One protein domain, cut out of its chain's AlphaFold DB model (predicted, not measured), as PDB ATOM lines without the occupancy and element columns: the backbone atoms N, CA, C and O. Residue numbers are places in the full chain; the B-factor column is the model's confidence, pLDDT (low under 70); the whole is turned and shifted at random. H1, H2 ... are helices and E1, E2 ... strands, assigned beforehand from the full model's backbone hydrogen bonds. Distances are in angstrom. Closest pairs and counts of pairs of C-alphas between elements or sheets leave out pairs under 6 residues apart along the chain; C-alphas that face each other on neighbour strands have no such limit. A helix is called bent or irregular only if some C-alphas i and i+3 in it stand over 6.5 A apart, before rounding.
ATOM      1  N   SER A   4     154.358 202.649 138.691       36.12
ATOM      2  CA  SER A   4     154.522 201.490 139.568       36.12
ATOM      3  C   SER A   4     153.993 200.251 138.855       36.12
ATOM      4  O   SER A   4     152.942 200.296 138.218       36.12
ATOM      5  N   TRP A   5     154.751 199.160 138.927       34.19
ATOM      6  CA  TRP A   5     154.343 197.854 138.421       34.19
ATOM      7  C   TRP A   5     154.211 196.938 139.628       34.19
ATOM      8  O   TRP A   5     155.225 196.573 140.228       34.19
ATOM      9  N   SER A   6     152.982 196.567 139.972       40.14
ATOM     10  CA  SER A   6     152.711 195.603 141.035       40.14
ATOM     11  C   SER A   6     152.176 194.324 140.409       40.14
ATOM     12  O   SER A   6     151.132 194.318 139.761       40.14
ATOM     13  N   ASN A   7     152.924 193.236 140.583       31.19
ATOM     14  CA  ASN A   7     152.458 191.889 140.285       31.19
ATOM     15  C   ASN A   7     151.915 191.309 141.592       31.19
ATOM     16  O   ASN A   7     152.674 190.760 142.395       31.19
ATOM     17  N   SER A   8     150.626 191.506 141.847       35.95
ATOM     18  CA  SER A   8     149.985 191.045 143.077       35.95
ATOM     19  C   SER A   8     149.656 189.559 142.950       35.95
ATOM     20  O   SER A   8     148.549 189.177 142.591       35.95
ATOM     21  N   HIS A  94     159.608 195.781 127.752       52.63
ATOM     22  CA  HIS A  94     158.419 196.621 127.561       52.63
ATOM     23  C   HIS A  94     158.270 197.835 128.506       52.63
ATOM     24  O   HIS A  94     157.162 198.219 128.858       52.63
ATOM     25  N   LYS A  95     159.358 198.503 128.909       52.47
ATOM     26  CA  LYS A  95     159.261 199.721 129.742       52.47
ATOM     27  C   LYS A  95     158.985 201.000 128.931       52.47
ATOM     28  O   LYS A  95     158.552 202.001 129.487       52.47
ATOM     29  N   HIS A  96     159.195 200.967 127.614       61.87
ATOM     30  CA  HIS A  96     159.046 202.125 126.717       61.87
ATOM     31  C   HIS A  96     157.821 202.045 125.797       61.87
ATOM     32  O   HIS A  96     157.778 202.699 124.755       61.87
ATOM     33  N   THR A  97     156.839 201.210 126.136       81.35
ATOM     34  CA  THR A  97     155.703 200.938 125.247       81.35
ATOM     35  C   THR A  97     154.436 201.691 125.624       81.35
ATOM     36  O   THR A  97     153.550 201.772 124.776       81.35
ATOM     37  N   LEU A  98     154.368 202.276 126.828       87.73
ATOM     38  CA  LEU A  98     153.230 203.079 127.267       87.73
ATOM     39  C   LEU A  98     153.110 204.357 126.428       87.73
ATOM     40  O   LEU A  98     154.037 205.164 126.356       87.73
ATOM     41  N   ARG A  99     151.956 204.533 125.796       89.16
ATOM     42  CA  ARG A  99     151.602 205.672 124.952       89.16
ATOM     43  C   ARG A  99     150.235 206.192 125.353       89.16
ATOM     44  O   ARG A  99     149.336 205.399 125.611       89.16
ATOM     45  N   LEU A 100     150.092 207.510 125.347       88.13
ATOM     46  CA  LEU A 100     148.812 208.197 125.480       88.13
ATOM     47  C   LEU A 100     148.334 208.622 124.090       88.13
ATOM     48  O   LEU A 100     149.125 209.106 123.277       88.13
ATOM     49  N   HIS A 101     147.051 208.430 123.823       88.63
ATOM     50  CA  HIS A 101     146.377 208.809 122.585       88.63
ATOM     51  C   HIS A 101     145.081 209.531 122.933       88.63
ATOM     52  O   HIS A 101     144.478 209.203 123.944       88.63
ATOM     53  N   LEU A 102     144.633 210.483 122.118       91.77
ATOM     54  CA  LEU A 102     143.321 211.101 122.327       91.77
ATOM     55  C   LEU A 102     142.210 210.064 122.132       91.77
ATOM     56  O   LEU A 102     142.297 209.229 121.227       91.77
ATOM     57  N   ASP A 103     141.184 210.125 122.974       91.30
ATOM     58  CA  ASP A 103     139.990 209.299 122.852       91.30
ATOM     59  C   ASP A 103     139.110 209.833 121.703       91.30
ATOM     60  O   ASP A 103     138.636 210.968 121.765       91.30
ATOM     61  N   PRO A 104     138.851 209.044 120.641       89.83
ATOM     62  CA  PRO A 104     138.002 209.471 119.529       89.83
ATOM     63  C   PRO A 104     136.570 209.839 119.940       89.83
ATOM     64  O   PRO A 104     135.927 210.621 119.242       89.83
ATOM     65  N   ASN A 105     136.066 209.264 121.038       90.38
ATOM     66  CA  ASN A 105     134.712 209.518 121.532       90.38
ATOM     67  C   ASN A 105     134.660 210.703 122.507       90.38
ATOM     68  O   ASN A 105     133.599 211.301 122.658       90.38
ATOM     69  N   ASN A 106     135.787 211.045 123.139       87.53
ATOM     70  CA  ASN A 106     135.909 212.095 124.150       87.53
ATOM     71  C   ASN A 106     137.199 212.902 123.890       87.53
ATOM     72  O   ASN A 106     138.247 212.550 124.422       87.53
ATOM     73  N   PRO A 107     137.160 213.977 123.083       85.78
ATOM     74  CA  PRO A 107     138.364 214.668 122.600       85.78
ATOM     75  C   PRO A 107     139.308 215.221 123.678       85.78
ATOM     76  O   PRO A 107     140.495 215.383 123.405       85.78
ATOM     77  N   ASP A 108     138.799 215.491 124.881       87.19
ATOM     78  CA  ASP A 108     139.591 215.977 126.021       87.19
ATOM     79  C   ASP A 108     140.214 214.829 126.843       87.19
ATOM     80  O   ASP A 108     141.091 215.032 127.684       87.19
ATOM     81  N   HIS A 109     139.801 213.590 126.574       88.78
ATOM     82  CA  HIS A 109     140.258 212.406 127.282       88.78
ATOM     83  C   HIS A 109     141.398 211.710 126.537       88.78
ATOM     84  O   HIS A 109     141.491 211.713 125.308       88.78
ATOM     85  N   HIS A 110     142.264 211.055 127.302       88.43
ATOM     86  CA  HIS A 110     143.399 210.295 126.806       88.43
ATOM     87  C   HIS A 110     143.238 208.807 127.136       88.43
ATOM     88  O   HIS A 110     142.951 208.425 128.267       88.43
ATOM     89  N   LEU A 111     143.461 207.961 126.138       91.23
ATOM     90  CA  LEU A 111     143.542 206.510 126.228       91.23
ATOM     91  C   LEU A 111     145.001 206.080 126.357       91.23
ATOM     92  O   LEU A 111     145.867 206.581 125.634       91.23
ATOM     93  N   ILE A 112     145.274 205.097 127.210       91.05
ATOM     94  CA  ILE A 112     146.586 204.452 127.258       91.05
ATOM     95  C   ILE A 112     146.665 203.264 126.293       91.05
ATOM     96  O   ILE A 112     145.708 202.523 126.068       91.05
ATOM     97  N   SER A 113     147.853 203.027 125.752       92.37
ATOM     98  CA  SER A 113     148.202 201.758 125.121       92.37
ATOM     99  C   SER A 113     149.609 201.345 125.514       92.37
ATOM    100  O   SER A 113     150.474 202.195 125.700       92.37
ATOM    101  N   PHE A 114     149.851 200.049 125.662       92.92
ATOM    102  CA  PHE A 114     151.173 199.508 125.957       92.92
ATOM    103  C   PHE A 114     151.280 198.081 125.439       92.92
ATOM    104  O   PHE A 114     150.281 197.447 125.111       92.92
ATOM    105  N   TYR A 115     152.505 197.579 125.342       90.59
ATOM    106  CA  TYR A 115     152.744 196.174 125.028       90.59
ATOM    107  C   TYR A 115     153.162 195.424 126.286       90.59
ATOM    108  O   TYR A 115     153.885 195.997 127.102       90.59
ATOM    109  N   PHE A 116     152.742 194.171 126.416       90.48
ATOM    110  CA  PHE A 116     153.035 193.319 127.562       90.48
ATOM    111  C   PHE A 116     153.214 191.855 127.144       90.48
ATOM    112  O   PHE A 116     152.699 191.411 126.114       90.48
ATOM    113  N   ASP A 117     153.933 191.112 127.981       88.48
ATOM    114  CA  ASP A 117     154.048 189.661 127.904       88.48
ATOM    115  C   ASP A 117     153.245 189.047 129.050       88.48
ATOM    116  O   ASP A 117     153.409 189.440 130.206       88.48
ATOM    117  N   ALA A 118     152.406 188.063 128.747       87.82
ATOM    118  CA  ALA A 118     151.651 187.311 129.737       87.82
ATOM    119  C   ALA A 118     151.958 185.819 129.590       87.82
ATOM    120  O   ALA A 118     151.633 185.194 128.581       87.82
ATOM    121  N   LEU A 119     152.598 185.234 130.605       85.33
ATOM    122  CA  LEU A 119     152.859 183.788 130.652       85.33
ATOM    123  C   LEU A 119     151.587 182.974 130.933       85.33
ATOM    124  O   LEU A 119     151.544 181.772 130.674       85.33
ATOM    125  N   TYR A 120     150.559 183.639 131.455       86.61
ATOM    126  CA  TYR A 120     149.285 183.071 131.862       86.61
ATOM    127  C   TYR A 120     148.169 184.030 131.491       86.61
ATOM    128  O   TYR A 120     148.422 185.218 131.306       86.61
ATOM    129  N   ASP A 121     146.952 183.511 131.412       89.10
ATOM    130  CA  ASP A 121     145.770 184.348 131.289       89.10
ATOM    131  C   ASP A 121     145.723 185.313 132.481       89.10
ATOM    132  O   ASP A 121     146.098 184.958 133.607       89.10
ATOM    133  N   CYS A 122     145.354 186.559 132.220       88.79
ATOM    134  CA  CYS A 122     145.405 187.618 133.211       88.79
ATOM    135  C   CYS A 122     144.308 188.653 132.998       88.79
ATOM    136  O   CYS A 122     143.849 188.864 131.881       88.79
ATOM    137  N   SER A 123     143.936 189.356 134.055       90.53
ATOM    138  CA  SER A 123     143.176 190.595 133.988       90.53
ATOM    139  C   SER A 123     144.101 191.787 134.189       90.53
ATOM    140  O   SER A 123     144.964 191.777 135.064       90.53
ATOM    141  N   ILE A 124     143.928 192.817 133.368       91.75
ATOM    142  CA  ILE A 124     144.622 194.094 133.495       91.75
ATOM    143  C   ILE A 124     143.628 195.127 134.008       91.75
ATOM    144  O   ILE A 124     142.629 195.390 133.341       91.75
ATOM    145  N   THR A 125     143.929 195.738 135.146       91.32
ATOM    146  CA  THR A 125     143.124 196.801 135.754       91.32
ATOM    147  C   THR A 125     143.890 198.111 135.715       91.32
ATOM    148  O   THR A 125     145.060 198.167 136.104       91.32
ATOM    149  N   ILE A 126     143.239 199.172 135.245       89.28
ATOM    150  CA  ILE A 126     143.837 200.509 135.172       89.28
ATOM    151  C   ILE A 126     143.249 201.378 136.271       89.28
ATOM    152  O   ILE A 126     142.032 201.542 136.349       89.28
ATOM    153  N   PHE A 127     144.128 201.984 137.062       87.77
ATOM    154  CA  PHE A 127     143.768 203.011 138.023       87.77
ATOM    155  C   PHE A 127     144.425 204.328 137.644       87.77
ATOM    156  O   PHE A 127     145.640 204.390 137.441       87.77
ATOM    157  N   TYR A 128     143.631 205.389 137.624       84.43
ATOM    158  CA  TYR A 128     144.141 206.748 137.578       84.43
ATOM    159  C   TYR A 128     144.068 207.365 138.966       84.43
ATOM    160  O   TYR A 128     143.024 207.291 139.606       84.43
ATOM    161  N   LEU A 129     145.181 207.949 139.414       82.34
ATOM    162  CA  LEU A 129     145.362 208.486 140.765       82.34
ATOM    163  C   LEU A 129     144.897 207.495 141.829       82.34
ATOM    164  O   LEU A 129     143.829 207.634 142.424       82.34
ATOM    165  N   ALA A 130     145.717 206.478 142.059       85.34
ATOM    166  CA  ALA A 130     145.476 205.512 143.113       85.34
ATOM    167  C   ALA A 130     146.446 205.696 144.266       85.34
ATOM    168  O   ALA A 130     147.626 205.979 144.058       85.34
ATOM    169  N   LYS A 131     145.949 205.464 145.473       84.13
ATOM    170  CA  LYS A 131     146.778 205.278 146.653       84.13
ATOM    171  C   LYS A 131     147.042 203.787 146.849       84.13
ATOM    172  O   LYS A 131     146.114 202.980 146.770       84.13
ATOM    173  N   GLU A 132     148.296 203.424 147.073       85.98
ATOM    174  CA  GLU A 132     148.681 202.095 147.528       85.98
ATOM    175  C   GLU A 132     148.397 201.988 149.030       85.98
ATOM    176  O   GLU A 132     148.841 202.801 149.840       85.98
ATOM    177  N   GLU A 133     147.605 200.989 149.390       84.59
ATOM    178  CA  GLU A 133     147.323 200.585 150.761       84.59
ATOM    179  C   GLU A 133     148.199 199.373 151.130       84.59
ATOM    180  O   GLU A 133     149.105 198.950 150.402       84.59
ATOM    181  N   GLU A 134     147.944 198.766 152.286       79.56
ATOM    182  CA  GLU A 134     148.622 197.530 152.663       79.56
ATOM    183  C   GLU A 134     148.422 196.410 151.619       79.56
ATOM    184  O   GLU A 134     147.411 196.334 150.920       79.56
ATOM    185  N   LYS A 135     149.382 195.479 151.551       75.92
ATOM    186  CA  LYS A 135     149.342 194.294 150.666       75.92
ATOM    187  C   LYS A 135     149.271 194.612 149.161       75.92
ATOM    188  O   LYS A 135     148.793 193.773 148.402       75.92
ATOM    189  N   CYS A 136     149.781 195.770 148.732       73.92
ATOM    190  CA  CYS A 136     149.787 196.201 147.327       73.92
ATOM    191  C   CYS A 136     148.371 196.315 146.731       73.92
ATOM    192  O   CYS A 136     148.162 196.046 145.545       73.92
ATOM    193  N   TRP A 137     147.394 196.659 147.571       82.68
ATOM    194  CA  TRP A 137     146.042 196.969 147.134       82.68
ATOM    195  C   TRP A 137     145.967 198.439 146.736       82.68
ATOM    196  O   TRP A 137     146.457 199.298 147.463       82.68
ATOM    197  N   PHE A 138     145.344 198.736 145.601       87.97
ATOM    198  CA  PHE A 138     145.205 200.103 145.114       87.97
ATOM    199  C   PHE A 138     143.762 200.566 145.256       87.97
ATOM    200  O   PHE A 138     142.834 199.873 144.839       87.97
ATOM    201  N   ILE A 139     143.583 201.749 145.836       86.36
ATOM    202  CA  ILE A 139     142.287 202.422 145.920       86.36
ATOM    203  C   ILE A 139     142.312 203.677 145.042       86.36
ATOM    204  O   ILE A 139     143.278 204.440 145.122       86.36
ATOM    205  N   PRO A 140     141.300 203.917 144.189       86.88
ATOM    206  CA  PRO A 140     141.198 205.183 143.468       86.88
ATOM    207  C   PRO A 140     140.985 206.323 144.472       86.88
ATOM    208  O   PRO A 140     140.196 206.188 145.407       86.88
ATOM    209  N   LEU A 141     141.673 207.451 144.286       82.18
ATOM    210  CA  LEU A 141     141.505 208.631 145.142       82.18
ATOM    211  C   LEU A 141     140.146 209.314 144.947       82.18
ATOM    212  O   LEU A 141     139.627 209.929 145.874       82.18
ATOM    213  N   PHE A 142     139.560 209.172 143.757       81.22
ATOM    214  CA  PHE A 142     138.266 209.745 143.392       81.22
ATOM    215  C   PHE A 142     137.311 208.642 142.905       81.22
ATOM    216  O   PHE A 142     137.005 208.588 141.712       81.22
ATOM    217  N   PRO A 143     136.844 207.746 143.798       80.82
ATOM    218  CA  PRO A 143     135.990 206.614 143.421       80.82
ATOM    219  C   PRO A 143     134.662 207.050 142.784       80.82
ATOM    220  O   PRO A 143     134.113 206.316 141.972       80.82
ATOM    221  N   ASP A 144     134.174 208.252 143.108       76.90
ATOM    222  CA  ASP A 144     132.940 208.812 142.537       76.90
ATOM    223  C   ASP A 144     133.119 209.327 141.097       76.90
ATOM    224  O   ASP A 144     132.139 209.523 140.378       76.90
ATOM    225  N   VAL A 145     134.364 209.584 140.678       71.92
ATOM    226  CA  VAL A 145     134.702 210.154 139.362       71.92
ATOM    227  C   VAL A 145     135.233 209.080 138.419       71.92
ATOM    228  O   VAL A 145     134.943 209.105 137.224       71.92
ATOM    229  N   PHE A 146     136.015 208.138 138.947       73.15
ATOM    230  CA  PHE A 146     136.647 207.091 138.164       73.15
ATOM    231  C   PHE A 146     136.541 205.736 138.868       73.15
ATOM    232  O   PHE A 146     137.137 205.513 139.924       73.15
ATOM    233  N   GLU A 147     135.831 204.809 138.226       78.99
ATOM    234  CA  GLU A 147     135.832 203.400 138.604       78.99
ATOM    235  C   GLU A 147     136.931 202.655 137.820       78.99
ATOM    236  O   GLU A 147     136.970 202.751 136.588       78.99
ATOM    237  N   PRO A 148     137.833 201.912 138.491       84.46
ATOM    238  CA  PRO A 148     138.858 201.116 137.823       84.46
ATOM    239  C   PRO A 148     138.252 200.086 136.872       84.46
ATOM    240  O   PRO A 148     137.398 199.289 137.257       84.46
ATOM    241  N   ILE A 149     138.732 200.067 135.629       83.49
ATOM    242  CA  ILE A 149     138.216 199.164 134.595       83.49
ATOM    243  C   ILE A 149     139.184 197.999 134.412       83.49
ATOM    244  O   ILE A 149     140.386 198.201 134.211       83.49
ATOM    245  N   THR A 150     138.631 196.788 134.449       89.98
ATOM    246  CA  THR A 150     139.367 195.526 134.350       89.98
ATOM    247  C   THR A 150     139.117 194.850 133.005       89.98
ATOM    248  O   THR A 150     137.973 194.663 132.590       89.98
ATOM    249  N   PHE A 151     140.188 194.425 132.341       89.22
ATOM    250  CA  PHE A 151     140.158 193.820 131.012       89.22
ATOM    251  C   PHE A 151     140.811 192.433 131.026       89.22
ATOM    252  O   PHE A 151     141.976 192.329 131.413       89.22
ATOM    253  N   PRO A 152     140.119 191.364 130.598       91.32
ATOM    254  CA  PRO A 152     140.709 190.034 130.514       91.32
ATOM    255  C   PRO A 152     141.614 189.891 129.282       91.32
ATOM    256  O   PRO A 152     141.313 190.401 128.202       91.32
ATOM    257  N   PHE A 153     142.693 189.132 129.435       89.70
ATOM    258  CA  PHE A 153     143.660 188.790 128.400       89.70
ATOM    259  C   PHE A 153     144.058 187.324 128.513       89.70
ATOM    260  O   PHE A 153     144.175 186.758 129.599       89.70
ATOM    261  N   GLN A 154     144.286 186.707 127.362       89.80
ATOM    262  CA  GLN A 154     144.850 185.369 127.283       89.80
ATOM    263  C   GLN A 154     146.375 185.449 127.379       89.80
ATOM    264  O   GLN A 154     146.974 186.494 127.114       89.80
ATOM    265  N   LYS A 155     147.027 184.343 127.728       88.18
ATOM    266  CA  LYS A 155     148.489 184.234 127.654       88.18
ATOM    267  C   LYS A 155     149.004 184.539 126.240       88.18
ATOM    268  O   LYS A 155     148.399 184.165 125.236       88.18
ATOM    269  N   GLY A 156     150.175 185.156 126.162       86.27
ATOM    270  CA  GLY A 156     150.817 185.535 124.907       86.27
ATOM    271  C   GLY A 156     151.937 186.547 125.124       86.27
ATOM    272  O   GLY A 156     151.870 187.369 126.038       86.27
ATOM    273  N   ALA A 157     152.960 186.492 124.275       88.48
ATOM    274  CA  ALA A 157     154.068 187.445 124.267       88.48
ATOM    275  C   ALA A 157     153.823 188.561 123.237       88.48
ATOM    276  O   ALA A 157     153.215 188.320 122.193       88.48
ATOM    277  N   GLY A 158     154.305 189.770 123.517       88.08
ATOM    278  CA  GLY A 158     154.191 190.932 122.638       88.08
ATOM    279  C   GLY A 158     152.751 191.385 122.394       88.08
ATOM    280  O   GLY A 158     152.461 191.965 121.345       88.08
ATOM    281  N   GLN A 159     151.842 191.115 123.332       90.22
ATOM    282  CA  GLN A 159     150.449 191.539 123.233       90.22
ATOM    283  C   GLN A 159     150.348 193.054 123.378       90.22
ATOM    284  O   GLN A 159     151.129 193.663 124.104       90.22
ATOM    285  N   LYS A 160     149.381 193.670 122.693       91.71
ATOM    286  CA  LYS A 160     149.110 195.103 122.809       91.71
ATOM    287  C   LYS A 160     147.823 195.323 123.591       91.71
ATOM    288  O   LYS A 160     146.752 194.936 123.136       91.71
ATOM    289  N   PHE A 161     147.935 196.001 124.720       92.95
ATOM    290  CA  PHE A 161     146.806 196.613 125.393       92.95
ATOM    291  C   PHE A 161     146.463 197.938 124.696       92.95
ATOM    292  O   PHE A 161     147.335 198.793 124.520       92.95
ATOM    293  N   CYS A 162     145.197 198.117 124.326       91.33
ATOM    294  CA  CYS A 162     144.635 199.389 123.877       91.33
ATOM    295  C   CYS A 162     143.404 199.672 124.729       91.33
ATOM    296  O   CYS A 162     142.438 198.912 124.669       91.33
ATOM    297  N   GLN A 163     143.435 200.757 125.495       91.58
ATOM    298  CA  GLN A 163     142.275 201.164 126.265       91.58
ATOM    299  C   GLN A 163     141.103 201.488 125.316       91.58
ATOM    300  O   GLN A 163     141.315 202.209 124.336       91.58
ATOM    301  N   PRO A 164     139.886 200.969 125.556       88.83
ATOM    302  CA  PRO A 164     138.741 201.233 124.686       88.83
ATOM    303  C   PRO A 164     138.294 202.697 124.710       88.83
ATOM    304  O   PRO A 164     138.252 203.322 125.772       88.83
ATOM    305  N   SER A 165     137.883 203.222 123.555       91.30
ATOM    306  CA  SER A 165     137.272 204.552 123.448       91.30
ATOM    307  C   SER A 165     136.045 204.691 124.354       91.30
ATOM    308  O   SER A 165     135.263 203.752 124.498       91.30
ATOM    309  N   GLY A 166     135.853 205.867 124.940       87.43
ATOM    310  CA  GLY A 166     134.840 206.142 125.961       87.43
ATOM    311  C   GLY A 166     135.317 205.913 127.398       87.43
ATOM    312  O   GLY A 166     134.616 206.306 128.323       87.43
ATOM    313  N   THR A 167     136.492 205.308 127.598       87.24
ATOM    314  CA  THR A 167     137.037 205.023 128.939       87.24
ATOM    315  C   THR A 167     138.256 205.868 129.298       87.24
ATOM    316  O   THR A 167     138.819 205.690 130.378       87.24
ATOM    317  N   GLY A 168     138.705 206.741 128.389       84.74
ATOM    318  CA  GLY A 168     139.895 207.566 128.585       84.74
ATOM    319  C   GLY A 168     139.774 208.516 129.769       84.74
ATOM    320  O   GLY A 168     138.692 208.711 130.325       84.74
ATOM    321  N   ILE A 169     140.888 209.144 130.126       84.38
ATOM    322  CA  ILE A 169     140.945 210.089 131.234       84.38
ATOM    323  C   ILE A 169     141.167 211.528 130.785       84.38
ATOM    324  O   ILE A 169     142.044 211.797 129.965       84.38
ATOM    325  N   ASP A 170     140.418 212.456 131.371       84.14
ATOM    326  CA  ASP A 170     140.726 213.878 131.295       84.14
ATOM    327  C   ASP A 170     141.945 214.198 132.179       84.14
ATOM    328  O   ASP A 170     141.884 214.172 133.408       84.14
ATOM    329  N   LEU A 171     143.081 214.485 131.540       75.96
ATOM    330  CA  LEU A 171     144.312 214.872 132.233       75.96
ATOM    331  C   LEU A 171     144.249 216.306 132.787       75.96
ATOM    332  O   LEU A 171     145.092 216.668 133.607       75.96
ATOM    333  N   GLY A 172     143.285 217.115 132.338       70.53
ATOM    334  CA  GLY A 172     143.048 218.479 132.805       70.53
ATOM    335  C   GLY A 172     142.394 218.551 134.186       70.53
ATOM    336  O   GLY A 172     142.441 219.606 134.813       70.53
ATOM    337  N   PHE A 173     141.848 217.437 134.686       65.92
ATOM    338  CA  PHE A 173     141.290 217.349 136.039       65.92
ATOM    339  C   PHE A 173     142.366 217.407 137.136       65.92
ATOM    340  O   PHE A 173     142.066 217.694 138.292       65.92
ATOM    341  N   PHE A 174     143.627 217.143 136.791       65.20
ATOM    342  CA  PHE A 174     144.718 217.091 137.756       65.20
ATOM    343  C   PHE A 174     145.435 218.429 137.861       65.20
ATOM    344  O   PHE A 174     145.862 219.000 136.853       65.20
ATOM    345  N   GLU A 175     145.681 218.889 139.088       59.85
ATOM    346  CA  GLU A 175     146.699 219.909 139.294       59.85
ATOM    347  C   GLU A 175     148.046 219.299 138.867       59.85
ATOM    348  O   GLU A 175     148.473 218.257 139.363       59.85
ATOM    349  N   LEU A 176     148.721 219.908 137.885       53.39
ATOM    350  CA  LEU A 176     149.989 219.406 137.320       53.39
ATOM    351  C   LEU A 176     151.080 219.176 138.392       53.39
ATOM    352  O   LEU A 176     152.045 218.436 138.168       53.39
ATOM    353  N   ASP A 177     150.916 219.796 139.560       52.61
ATOM    354  CA  ASP A 177     151.753 219.617 140.739       52.61
ATOM    355  C   ASP A 177     151.586 218.239 141.402       52.61
ATOM    356  O   ASP A 177     152.600 217.644 141.782       52.61
ATOM    357  N   ASP A 178     150.381 217.667 141.396       55.84
ATOM    358  CA  ASP A 178     150.090 216.322 141.918       55.84
ATOM    359  C   ASP A 178     150.629 215.215 140.993       55.84
ATOM    360  O   ASP A 178     151.003 214.124 141.422       55.84
ATOM    361  N   LEU A 179     150.731 215.491 139.686       54.42
ATOM    362  CA  LEU A 179     151.233 214.530 138.690       54.42
ATOM    363  C   LEU A 179     152.766 214.472 138.586       54.42
ATOM    364  O   LEU A 179     153.331 213.530 137.998       54.42
ATOM    365  N   SER A 180     153.449 215.508 139.072       51.56
ATOM    366  CA  SER A 180     154.886 215.710 138.860       51.56
ATOM    367  C   SER A 180     155.736 215.470 140.105       51.56
ATOM    368  O   SER A 180     156.924 215.165 139.961       51.56
ATOM    369  N   ARG A 181     155.156 215.522 141.309       53.36
ATOM    370  CA  ARG A 181     155.880 215.322 142.567       53.36
ATOM    371  C   ARG A 181     155.217 214.236 143.413       53.36
ATOM    372  O   ARG A 181     154.250 214.537 144.096       53.36
ATOM    373  N   PRO A 182     155.755 213.001 143.443       54.39
ATOM    374  CA  PRO A 182     155.419 212.091 144.526       54.39
ATOM    375  C   PRO A 182     155.939 212.728 145.821       54.39
ATOM    376  O   PRO A 182     157.152 212.785 146.051       54.39
ATOM    377  N   SER A 183     155.040 213.282 146.627       53.84
ATOM    378  CA  SER A 183     155.308 213.606 148.024       53.84
ATOM    379  C   SER A 183     155.793 212.300 148.674       53.84
ATOM    380  O   SER A 183     155.094 211.294 148.633       53.84
ATOM    381  N   PRO A 184     157.014 212.236 149.237       56.35
ATOM    382  CA  PRO A 184     157.570 210.987 149.774       56.35
ATOM    383  C   PRO A 184     156.782 210.420 150.969       56.35
ATOM    384  O   PRO A 184     157.130 209.353 151.473       56.35
ATOM    385  N   GLU A 185     155.770 211.150 151.434       59.35
ATOM    386  CA  GLU A 185     154.875 210.794 152.529       59.35
ATOM    387  C   GLU A 185     153.558 210.173 152.046       59.35
ATOM    388  O   GLU A 185     152.831 209.609 152.860       59.35
ATOM    389  N   GLU A 186     153.256 210.231 150.747       64.26
ATOM    390  CA  GLU A 186     151.980 209.770 150.210       64.26
ATOM    391  C   GLU A 186     152.230 208.669 149.180       64.26
ATOM    392  O   GLU A 186     152.874 208.870 148.151       64.26
ATOM    393  N   ASP A 187     151.709 207.475 149.465       77.55
ATOM    394  CA  ASP A 187     151.760 206.305 148.586       77.55
ATOM    395  C   ASP A 187     150.795 206.472 147.388       77.55
ATOM    396  O   ASP A 187     149.980 205.603 147.100       77.55
ATOM    397  N   VAL A 188     150.828 207.623 146.708       80.83
ATOM    398  CA  VAL A 188     149.909 208.013 145.628       80.83
ATOM    399  C   VAL A 188     150.603 207.948 144.269       80.83
ATOM    400  O   VAL A 188     151.706 208.457 144.064       80.83
ATOM    401  N   PHE A 189     149.919 207.352 143.296       79.39
ATOM    402  CA  PHE A 189     150.414 207.117 141.947       79.39
ATOM    403  C   PHE A 189     149.418 207.622 140.910       79.39
ATOM    404  O   PHE A 189     148.266 207.200 140.885       79.39
ATOM    405  N   SER A 190     149.879 208.467 139.985       80.40
ATOM    406  CA  SER A 190     149.022 209.028 138.931       80.40
ATOM    407  C   SER A 190     148.435 207.970 137.991       80.40
ATOM    408  O   SER A 190     147.342 208.143 137.462       80.40
ATOM    409  N   LEU A 191     149.173 206.886 137.756       83.27
ATOM    410  CA  LEU A 191     148.739 205.761 136.940       83.27
ATOM    411  C   LEU A 191     149.273 204.473 137.556       83.27
ATOM    412  O   LEU A 191     150.483 204.337 137.764       83.27
ATOM    413  N   VAL A 192     148.377 203.523 137.784       87.75
ATOM    414  CA  VAL A 192     148.708 202.159 138.190       87.75
ATOM    415  C   VAL A 192     148.086 201.198 137.190       87.75
ATOM    416  O   VAL A 192     146.919 201.327 136.825       87.75
ATOM    417  N   ILE A 193     148.886 200.239 136.734       90.43
ATOM    418  CA  ILE A 193     148.444 199.146 135.874       90.43
ATOM    419  C   ILE A 193     148.662 197.863 136.672       90.43
ATOM    420  O   ILE A 193     149.802 197.434 136.861       90.43
ATOM    421  N   CYS A 194     147.574 197.272 137.157       90.35
ATOM    422  CA  CYS A 194     147.602 195.991 137.852       90.35
ATOM    423  C   CYS A 194     147.413 194.874 136.831       90.35
ATOM    424  O   CYS A 194     146.477 194.926 136.040       90.35
ATOM    425  N   ALA A 195     148.288 193.872 136.846       90.46
ATOM    426  CA  ALA A 195     148.112 192.649 136.073       90.46
ATOM    427  C   ALA A 195     147.966 191.479 137.047       90.46
ATOM    428  O   ALA A 195     148.885 191.171 137.805       90.46
ATOM    429  N   GLU A 196     146.807 190.836 137.030       85.90
ATOM    430  CA  GLU A 196     146.461 189.737 137.926       85.90
ATOM    431  C   GLU A 196     146.299 188.464 137.106       85.90
ATOM    432  O   GLU A 196     145.585 188.447 136.110       85.90
ATOM    433  N   THR A 197     146.980 187.385 137.486       86.76
ATOM    434  CA  THR A 197     146.833 186.104 136.781       86.76
ATOM    435  C   THR A 197     145.476 185.490 137.108       86.76
ATOM    436  O   THR A 197     145.187 185.229 138.274       86.76
ATOM    437  N   THR A 198     144.680 185.166 136.091       78.80
ATOM    438  CA  THR A 198     143.480 184.346 136.267       78.80
ATOM    439  C   THR A 198     143.939 182.900 136.403       78.80
ATOM    440  O   THR A 198     144.340 182.251 135.435       78.80
TER     441      THR A 198
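Overview. This is residues 4 to 8 and 94 to 198 of the 276 residues of the protein "RING-type domain-containing protein" of Glycine max (UniProt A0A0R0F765). Two strongly twisted sheets make a wedge: a larger one built round the bent strand E4, and a smaller one, E2, E3 and E7, only just strongly twisted. They are joined at the narrow end by the tight links E3 to E4 and E6 to E7; the short helix H1 is at the wide end, reached from E7 by the long unnamed stretch 163 to 175. The printed part has 110 residues, with the order E1 E2 E3 E4 E5 E6 E7 H1 E8, and its class is mostly strand. The smaller sheet has the order E2, E3, E7, all antiparallel; the larger is branched, with E4 antiparallel to E5, E6 and E8. The whole is compact, with a radius of gyration of the C-alphas of 14.1 A and spans of 37 by 37 by 27 A.

Along the chain. E4, residues 122 to 132, is 20.6 A long and begins at C-alpha 122 (145.405, 187.618, 133.211); it bends by 110 degrees at residue 129. E8, residues 188 to 197, is 23.8 A long, bends by 80 degrees at residue 191 and ends at C-alpha 197 (146.833, 186.104, 136.781). E5 is residues 138 to 140, E6 149 to 153, and E1 4 to 6. E3, residues 106 to 118, is the longest strand at 29.9 A, beginning at C-alpha 106 (135.909, 212.095, 124.150) and bending by 79 degrees at residue 109. E2 is residues 99 to 103, E7 156 to 162, and H1 176 to 180.

Arrangement. E8 lies on one side of E4, with N 125 and O 194 2.8 A apart, within hydrogen-bond range. On the other side are E6, with N 124 and O 151 at 2.8 A, and E5, with N 131 and O 139 at 2.9 A. E4 and E5 form a hairpin. E1 and E8 meet only at a point. In the smaller sheet, E2 and E3 form a hairpin, with N 101 and O 111 at 2.8 A, and E3 and E7 have N 116 and O 159 at 2.9 A. E3 and E4 meet only through their link, and E4 and E7 are apart. Residues 109 to 110 of E3 also pair, antiparallel, with residues 169 to 170. H1 only grazes the larger sheet, with its residues 178 to 180; its closest C-alphas to E8 are those of Leu 179 and Ser 190, 5.9 A apart. Every O i to N i+4 pair in H1 is within hydrogen-bond range.

Size, cuts and confidence. The two C-alphas farthest apart, those of Lys 155 and Asp 177, are 37.9 A apart. Residues 9 to 93 are cut out, and C-alphas 8 and 94 are 18.5 A apart across the cut. Of the links printed whole, E7 to H1 is long, with 13 residues. The mean pLDDT of the printed part is 79.3; residues 4 to 8, 94 to 96 and 173 to 186 are under 70.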